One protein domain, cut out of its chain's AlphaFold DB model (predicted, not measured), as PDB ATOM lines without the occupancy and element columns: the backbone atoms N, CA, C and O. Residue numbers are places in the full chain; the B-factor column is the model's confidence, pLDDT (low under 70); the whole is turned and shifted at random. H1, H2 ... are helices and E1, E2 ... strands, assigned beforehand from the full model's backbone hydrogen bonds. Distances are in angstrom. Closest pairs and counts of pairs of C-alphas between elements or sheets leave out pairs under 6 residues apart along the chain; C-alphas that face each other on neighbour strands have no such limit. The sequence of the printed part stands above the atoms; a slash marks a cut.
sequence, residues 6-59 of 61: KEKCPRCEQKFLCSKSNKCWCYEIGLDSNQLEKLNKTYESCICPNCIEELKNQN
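Overview. This is residues 6 to 59 of the 61 residues of an uncharacterized protein of Bacteroidetes bacterium HGW-Bacteroidetes-17 (UniProt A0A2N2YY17). A short hairpin of two strands, E1 and E2, makes one end of this small domain, and three short helices, H1, H2 and H3, form a loose triangle toward the other end. The link from H2 to H3, residues 43 to 48, folds back toward the hairpin. The printed part has 54 residues with two named strands and three named helices, which follow along the chain as E1, E2, H1, H2, H3; the sheet is E1 - E2, antiparallel, and the class is mixed, helices and strands, with 30 residues in named elements. The whole is compact, with a radius of gyration of the C-alphas of 10.3 A and spans of 26 by 23 by 19 A.

Along the chain. Find C-alpha 6 at (43.906, -16.521, 47.056), where E1, residues 6 to 8, begins; it is 6.7 A long. E2, residues 15 to 18, covers 9.2 A. H1, residues 25 to 28, covers 4.7 A. Look next at C-alpha 33 at (49.571, 6.676, 42.865), from which H2, residues 33 to 42, runs 14.1 A. H3, residues 49 to 57, runs 12.0 A to C-alpha 57 at (34.043, 3.382, 36.662).

Arrangement. Start at the hairpin of E1 and E2, antiparallel at 125 degrees, where N 7 and O 16 are within hydrogen-bond range at 2.9 A. From E2, the closest C-alphas to H1 are Cys 18 and Trp 25, 7.9 A apart. H1 and H3 only just touch, with 3 pairs of C-alphas within 8 A, the closest being Trp 25 and Pro 49 at 6.2 A. H1 and H2 are close but not clearly touching; their closest C-alphas, Cys 26 and Leu 36, are 7.8 A apart. H2 and H3 are near each other, with 6 pairs of C-alphas within 10 A. E2 and H3 are only just apart, at 8.1 A. In H2 and H3 every O i to N i+4 pair is within hydrogen-bond range; H1 is too short for such a pair.

Size, cuts and confidence. The C-alphas of Lys 6 and Asn 59, the two farthest apart, are 27.3 A from each other. The printed part has no cut, and no link is long. Look for pLDDT under 70 at residue 6, residues 19 to 23 and residue 59; the mean of the printed part is 80.7.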
ATOM      1  N   LYS A   6      45.292 -16.967  47.200       69.69
ATOM      2  CA  LYS A   6      43.906 -16.521  47.056       69.69
ATOM      3  C   LYS A   6      43.540 -15.678  48.272       69.69
ATOM      4  O   LYS A   6      43.232 -16.231  49.327       69.69
ATOM      5  N   GLU A   7      43.547 -14.360  48.119       79.31
ATOM      6  CA  GLU A   7      43.080 -13.438  49.150       79.31
ATOM      7  C   GLU A   7      41.577 -13.191  49.042       79.31
ATOM      8  O   GLU A   7      40.961 -13.332  47.983       79.31
ATOM      9  N   LYS A   8      40.957 -12.855  50.175       86.81
ATOM     10  CA  LYS A   8      39.541 -12.491  50.236       86.81
ATOM     11  C   LYS A   8      39.439 -10.972  50.145       86.81
ATOM     12  O   LYS A   8      40.006 -10.268  50.970       86.81
ATOM     13  N   CYS A   9      38.709 -10.473  49.154       88.56
ATOM     14  CA  CYS A   9      38.489  -9.045  48.979       88.56
ATOM     15  C   CYS A   9      37.703  -8.489  50.183       88.56
ATOM     16  O   CYS A   9      36.587  -8.954  50.417       88.56
ATOM     17  N   PRO A  10      38.207  -7.482  50.917       87.56
ATOM     18  CA  PRO A  10      37.496  -6.910  52.064       87.56
ATOM     19  C   PRO A  10      36.219  -6.146  51.671       87.56
ATOM     20  O   PRO A  10      35.390  -5.860  52.528       87.56
ATOM     21  N   ARG A  11      36.037  -5.821  50.382       87.56
ATOM     22  CA  ARG A  11      34.875  -5.075  49.875       87.56
ATOM     23  C   ARG A  11      33.699  -5.967  49.479       87.56
ATOM     24  O   ARG A  11      32.572  -5.688  49.862       87.56
ATOM     25  N   CYS A  12      33.948  -6.988  48.660       90.44
ATOM     26  CA  CYS A  12      32.901  -7.866  48.113       90.44
ATOM     27  C   CYS A  12      32.968  -9.297  48.651       90.44
ATOM     28  O   CYS A  12      32.206 -10.159  48.215       90.44
ATOM     29  N   GLU A  13      33.925  -9.571  49.539       88.12
ATOM     30  CA  GLU A  13      34.148 -10.871  50.170       88.12
ATOM     31  C   GLU A  13      34.480 -12.021  49.207       88.12
ATOM     32  O   GLU A  13      34.592 -13.176  49.623       88.12
ATOM     33  N   GLN A  14      34.701 -11.717  47.927       87.50
ATOM     34  CA  GLN A  14      35.088 -12.693  46.917       87.50
ATOM     35  C   GLN A  14      36.564 -13.059  47.045       87.50
ATOM     36  O   GLN A  14      37.413 -12.210  47.328       87.50
ATOM     37  N   LYS A  15      36.877 -14.330  46.787       86.62
ATOM     38  CA  LYS A  15      38.263 -14.784  46.675       86.62
ATOM     39  C   LYS A  15      38.817 -14.359  45.322       86.62
ATOM     40  O   LYS A  15      38.208 -14.636  44.294       86.62
ATOM     41  N   PHE A  16      39.979 -13.729  45.328       85.38
ATOM     42  CA  PHE A  16      40.721 -13.358  44.132       85.38
ATOM     43  C   PHE A  16      42.164 -13.826  44.287       85.38
ATOM     44  O   PHE A  16      42.652 -13.985  45.403       85.38
ATOM     45  N   LEU A  17      42.846 -14.094  43.178       78.00
ATOM     46  CA  LEU A  17      44.280 -14.345  43.245       78.00
ATOM     47  C   LEU A  17      44.985 -13.028  43.547       78.00
ATOM     48  O   LEU A  17      44.728 -12.047  42.869       78.00
ATOM     49  N   CYS A  18      45.878 -12.990  44.523       77.38
ATOM     50  CA  CYS A  18      46.782 -11.871  44.722       77.38
ATOM     51  C   CYS A  18      48.203 -12.398  44.560       77.38
ATOM     52  O   CYS A  18      48.705 -13.132  45.406       77.38
ATOM     53  N   SER A  19      48.870 -12.015  43.474       69.25
ATOM     54  CA  SER A  19      50.236 -12.470  43.203       69.25
ATOM     55  C   SER A  19      51.272 -11.850  44.158       69.25
ATOM     56  O   SER A  19      52.439 -12.229  44.081       69.25
ATOM     57  N   LYS A  20      50.878 -10.856  44.992       67.88
ATOM     58  CA  LYS A  20      51.714 -10.032  45.913       67.88
ATOM     59  C   LYS A  20      53.093  -9.638  45.349       67.88
ATOM     60  O   LYS A  20      54.045  -9.378  46.073       67.88
ATOM     61  N   SER A  21      53.181  -9.596  44.029       66.75
ATOM     62  CA  SER A  21      54.376  -9.390  43.220       66.75
ATOM     63  C   SER A  21      54.055  -8.308  42.198       66.75
ATOM     64  O   SER A  21      52.899  -7.906  42.056       66.75
ATOM     65  N   ASN A  22      55.040  -7.901  41.396       63.06
ATOM     66  CA  ASN A  22      54.852  -6.918  40.318       63.06
ATOM     67  C   ASN A  22      53.797  -7.319  39.257       63.06
ATOM     68  O   ASN A  22      53.481  -6.516  38.389       63.06
ATOM     69  N   LYS A  23      53.247  -8.539  39.326       65.12
ATOM     70  CA  LYS A  23      52.128  -9.046  38.511       65.12
ATOM     71  C   LYS A  23      50.768  -8.960  39.230       65.12
ATOM     72  O   LYS A  23      49.922  -9.832  39.054       65.12
ATOM     73  N   CYS A  24      50.579  -8.011  40.145       73.81
ATOM     74  CA  CYS A  24      49.269  -7.791  40.759       73.81
ATOM     75  C   CYS A  24      48.398  -6.927  39.837       73.81
ATOM     76  O   CYS A  24      48.885  -5.965  39.245       73.81
ATOM     77  N   TRP A  25      47.098  -7.211  39.778       76.88
ATOM     78  CA  TRP A  25      46.138  -6.471  38.948       76.88
ATOM     79  C   TRP A  25      46.098  -4.980  39.273       76.88
ATOM     80  O   TRP A  25      45.794  -4.177  38.402       76.88
ATOM     81  N   CYS A  26      46.420  -4.584  40.509       72.62
ATOM     82  CA  CYS A  26      46.493  -3.168  40.867       72.62
ATOM     83  C   CYS A  26      47.525  -2.398  40.019       72.62
ATOM     84  O   CYS A  26      47.314  -1.218  39.748       72.62
ATOM     85  N   TYR A  27      48.581  -3.073  39.548       72.88
ATOM     86  CA  TYR A  27      49.552  -2.522  38.603       72.88
ATOM     87  C   TYR A  27      49.088  -2.653  37.147       72.88
ATOM     88  O   TYR A  27      49.310  -1.733  36.364       72.88
ATOM     89  N   GLU A  28      48.407  -3.744  36.780       78.12
ATOM     90  CA  GLU A  28      47.907  -3.938  35.406       78.12
ATOM     91  C   GLU A  28      46.745  -3.004  35.038       78.12
ATOM     92  O   GLU A  28      46.669  -2.524  33.911       78.12
ATOM     93  N   ILE A  29      45.861  -2.687  35.990       76.12
ATOM     94  CA  ILE A  29      44.700  -1.796  35.790       76.12
ATOM     95  C   ILE A  29      45.139  -0.324  35.617       76.12
ATOM     96  O   ILE A  29      44.325   0.542  35.263       76.12
ATOM     97  N   GLY A  30      46.428  -0.034  35.836       74.00
ATOM     98  CA  GLY A  30      47.006   1.298  35.690       74.00
ATOM     99  C   GLY A  30      46.395   2.281  36.679       74.00
ATOM    100  O   GLY A  30      45.877   3.317  36.272       74.00
ATOM    101  N   LEU A  31      46.365   1.914  37.963       76.75
ATOM    102  CA  LEU A  31      45.939   2.827  39.017       76.75
ATOM    103  C   LEU A  31      46.996   3.911  39.230       76.75
ATOM    104  O   LEU A  31      48.181   3.607  39.381       76.75
ATOM    105  N   ASP A  32      46.561   5.166  39.304       80.56
ATOM    106  CA  ASP A  32      47.440   6.267  39.691       80.56
ATOM    107  C   ASP A  32      47.883   6.123  41.154       80.56
ATOM    108  O   ASP A  32      47.173   5.567  42.000       80.56
ATOM    109  N   SER A  33      49.029   6.711  41.499       80.75
ATOM    110  CA  SER A  33      49.571   6.676  42.865       80.75
ATOM    111  C   SER A  33      48.575   7.175  43.918       80.75
ATOM    112  O   SER A  33      48.520   6.637  45.019       80.75
ATOM    113  N   ASN A  34      47.740   8.164  43.576       83.19
ATOM    114  CA  ASN A  34      46.700   8.693  44.469       83.19
ATOM    115  C   ASN A  34      45.587   7.660  44.730       83.19
ATOM    116  O   ASN A  34      45.144   7.479  45.863       83.19
ATOM    117  N   GLN A  35      45.190   6.929  43.687       83.50
ATOM    118  CA  GLN A  35      44.185   5.870  43.764       83.50
ATOM    119  C   GLN A  35      44.691   4.709  44.623       83.50
ATOM    120  O   GLN A  35      43.981   4.242  45.513       83.50
ATOM    121  N   LEU A  36      45.945   4.295  44.416       80.25
ATOM    122  CA  LEU A  36      46.611   3.291  45.248       80.25
ATOM    123  C   LEU A  36      46.691   3.726  46.715       80.25
ATOM    124  O   LEU A  36      46.392   2.934  47.607       80.25
ATOM    125  N   GLU A  37      47.047   4.983  46.979       84.69
ATOM    126  CA  GLU A  37      47.120   5.503  48.345       84.69
ATOM    127  C   GLU A  37      45.741   5.517  49.023       84.69
ATOM    128  O   GLU A  37      45.617   5.092  50.172       84.69
ATOM    129  N   LYS A  38      44.684   5.925  48.310       85.06
ATOM    130  CA  LYS A  38      43.303   5.839  48.810       85.06
ATOM    131  C   LYS A  38      42.889   4.407  49.105       85.06
ATOM    132  O   LYS A  38      42.275   4.173  50.144       85.06
ATOM    133  N   LEU A  39      43.209   3.462  48.225       83.56
ATOM    134  CA  LEU A  39      42.901   2.053  48.449       83.56
ATOM    135  C   LEU A  39      43.618   1.526  49.694       83.56
ATOM    136  O   LEU A  39      42.947   0.951  50.540       83.56
ATOM    137  N   ASN A  40      44.910   1.817  49.861       82.19
ATOM    138  CA  ASN A  40      45.681   1.438  51.053       82.19
ATOM    139  C   ASN A  40      45.193   2.121  52.343       82.19
ATOM    140  O   ASN A  40      45.334   1.564  53.425       82.19
ATOM    141  N   LYS A  41      44.628   3.332  52.253       86.62
ATOM    142  CA  LYS A  41      44.018   4.028  53.401       86.62
ATOM    143  C   LYS A  41      42.619   3.515  53.740       86.62
ATOM    144  O   LYS A  41      42.208   3.601  54.891       86.62
ATOM    145  N   THR A  42      41.873   3.050  52.740       86.56
ATOM    146  CA  THR A  42      40.471   2.625  52.892       86.56
ATOM    147  C   THR A  42      40.362   1.147  53.244       86.56
ATOM    148  O   THR A  42      39.482   0.759  54.008       86.56
ATOM    149  N   TYR A  43      41.234   0.321  52.673       85.88
ATOM    150  CA  TYR A  43      41.243  -1.123  52.836       85.88
ATOM    151  C   TYR A  43      42.595  -1.549  53.405       85.88
ATOM    152  O   TYR A  43      43.638  -1.225  52.847       85.88
ATOM    153  N   GLU A  44      42.571  -2.323  54.488       76.19
ATOM    154  CA  GLU A  44      43.786  -2.858  55.125       76.19
ATOM    155  C   GLU A  44      44.511  -3.910  54.264       76.19
ATOM    156  O   GLU A  44      45.643  -4.281  54.562       76.19
ATOM    157  N   SER A  45      43.871  -4.407  53.199       79.69
ATOM    158  CA  SER A  45      44.443  -5.385  52.270       79.69
ATOM    159  C   SER A  45      43.972  -5.142  50.832       79.69
ATOM    160  O   SER A  45      43.083  -4.326  50.568       79.69
ATOM    161  N   CYS A  46      44.573  -5.863  49.884       83.06
ATOM    162  CA  CYS A  46      44.255  -5.785  48.467       83.06
ATOM    163  C   CYS A  46      42.777  -6.120  48.192       83.06
ATOM    164  O   CYS A  46      42.190  -7.036  48.772       83.06
ATOM    165  N   ILE A  47      42.184  -5.391  47.245       87.06
ATOM    166  CA  ILE A  47      40.836  -5.651  46.729       87.06
ATOM    167  C   ILE A  47      40.907  -6.309  45.348       87.06
ATOM    168  O   ILE A  47      41.883  -6.155  44.615       87.06
ATOM    169  N   CYS A  48      39.863  -7.054  44.990       88.62
ATOM    170  CA  CYS A  48      39.810  -7.771  43.719       88.62
ATOM    171  C   CYS A  48      39.686  -6.817  42.512       88.62
ATOM    172  O   CYS A  48      39.157  -5.710  42.661       88.62
ATOM    173  N   PRO A  49      40.108  -7.248  41.304       86.75
ATOM    174  CA  PRO A  49      40.062  -6.423  40.094       86.75
ATOM    175  C   PRO A  49      38.659  -5.886  39.790       86.75
ATOM    176  O   PRO A  49      38.524  -4.701  39.517       86.75
ATOM    177  N   ASN A  50      37.609  -6.695  39.978       89.06
ATOM    178  CA  ASN A  50      36.221  -6.249  39.799       89.06
ATOM    179  C   ASN A  50      35.885  -5.024  40.662       89.06
ATOM    180  O   ASN A  50      35.331  -4.044  40.181       89.06
ATOM    181  N   CYS A  51      36.259  -5.057  41.944       89.00
ATOM    182  CA  CYS A  51      36.020  -3.943  42.856       89.00
ATOM    183  C   CYS A  51      36.829  -2.700  42.482       89.00
ATOM    184  O   CYS A  51      36.333  -1.585  42.631       89.00
ATOM    185  N   ILE A  52      38.066  -2.886  42.016       84.50
ATOM    186  CA  ILE A  52      38.914  -1.794  41.533       84.50
ATOM    187  C   ILE A  52      38.280  -1.147  40.297       84.50
ATOM    188  O   ILE A  52      38.138   0.074  40.254       84.50
ATOM    189  N   GLU A  53      37.866  -1.949  39.317       86.62
ATOM    190  CA  GLU A  53      37.212  -1.471  38.099       86.62
ATOM    191  C   GLU A  53      35.894  -0.763  38.400       86.62
ATOM    192  O   GLU A  53      35.644   0.311  37.862       86.62
ATOM    193  N   GLU A  54      35.074  -1.295  39.309       87.88
ATOM    194  CA  GLU A  54      33.858  -0.613  39.752       87.88
ATOM    195  C   GLU A  54      34.161   0.749  40.382       87.88
ATOM    196  O   GLU A  54      33.478   1.727  40.088       87.88
ATOM    197  N   LEU A  55      35.187   0.845  41.232       84.81
ATOM    198  CA  LEU A  55      35.583   2.113  41.852       84.81
ATOM    199  C   LEU A  55      36.094   3.125  40.817       84.81
ATOM    200  O   LEU A  55      35.777   4.314  40.921       84.81
ATOM    201  N   LYS A  56      36.826   2.645  39.805       81.38
ATOM    202  CA  LYS A  56      37.314   3.442  38.674       81.38
ATOM    203  C   LYS A  56      36.152   3.941  37.815       81.38
ATOM    204  O   LYS A  56      36.056   5.134  37.558       81.38
ATOM    205  N   ASN A  57      35.220   3.057  37.468       83.00
ATOM    206  CA  ASN A  57      34.043   3.382  36.662       83.00
ATOM    207  C   ASN A  57      33.046   4.287  37.401       83.00
ATOM    208  O   ASN A  57      32.352   5.079  36.773       83.00
ATOM    209  N   GLN A  58      32.977   4.205  38.734       77.06
ATOM    210  CA  GLN A  58      32.118   5.073  39.544       77.06
ATOM    211  C   GLN A  58      32.728   6.456  39.839       77.06
ATOM    212  O   GLN A  58      32.108   7.213  40.585       77.06
ATOM    213  N   ASN A  59      33.913   6.801  39.306       64.94
ATOM    214  CA  ASN A  59      34.639   8.043  39.634       64.94
ATOM    215  C   ASN A  59      34.764   8.290  41.156       64.94
ATOM    216  O   ASN A  59      34.783   9.430  41.620       64.94
TER     217      ASN A  59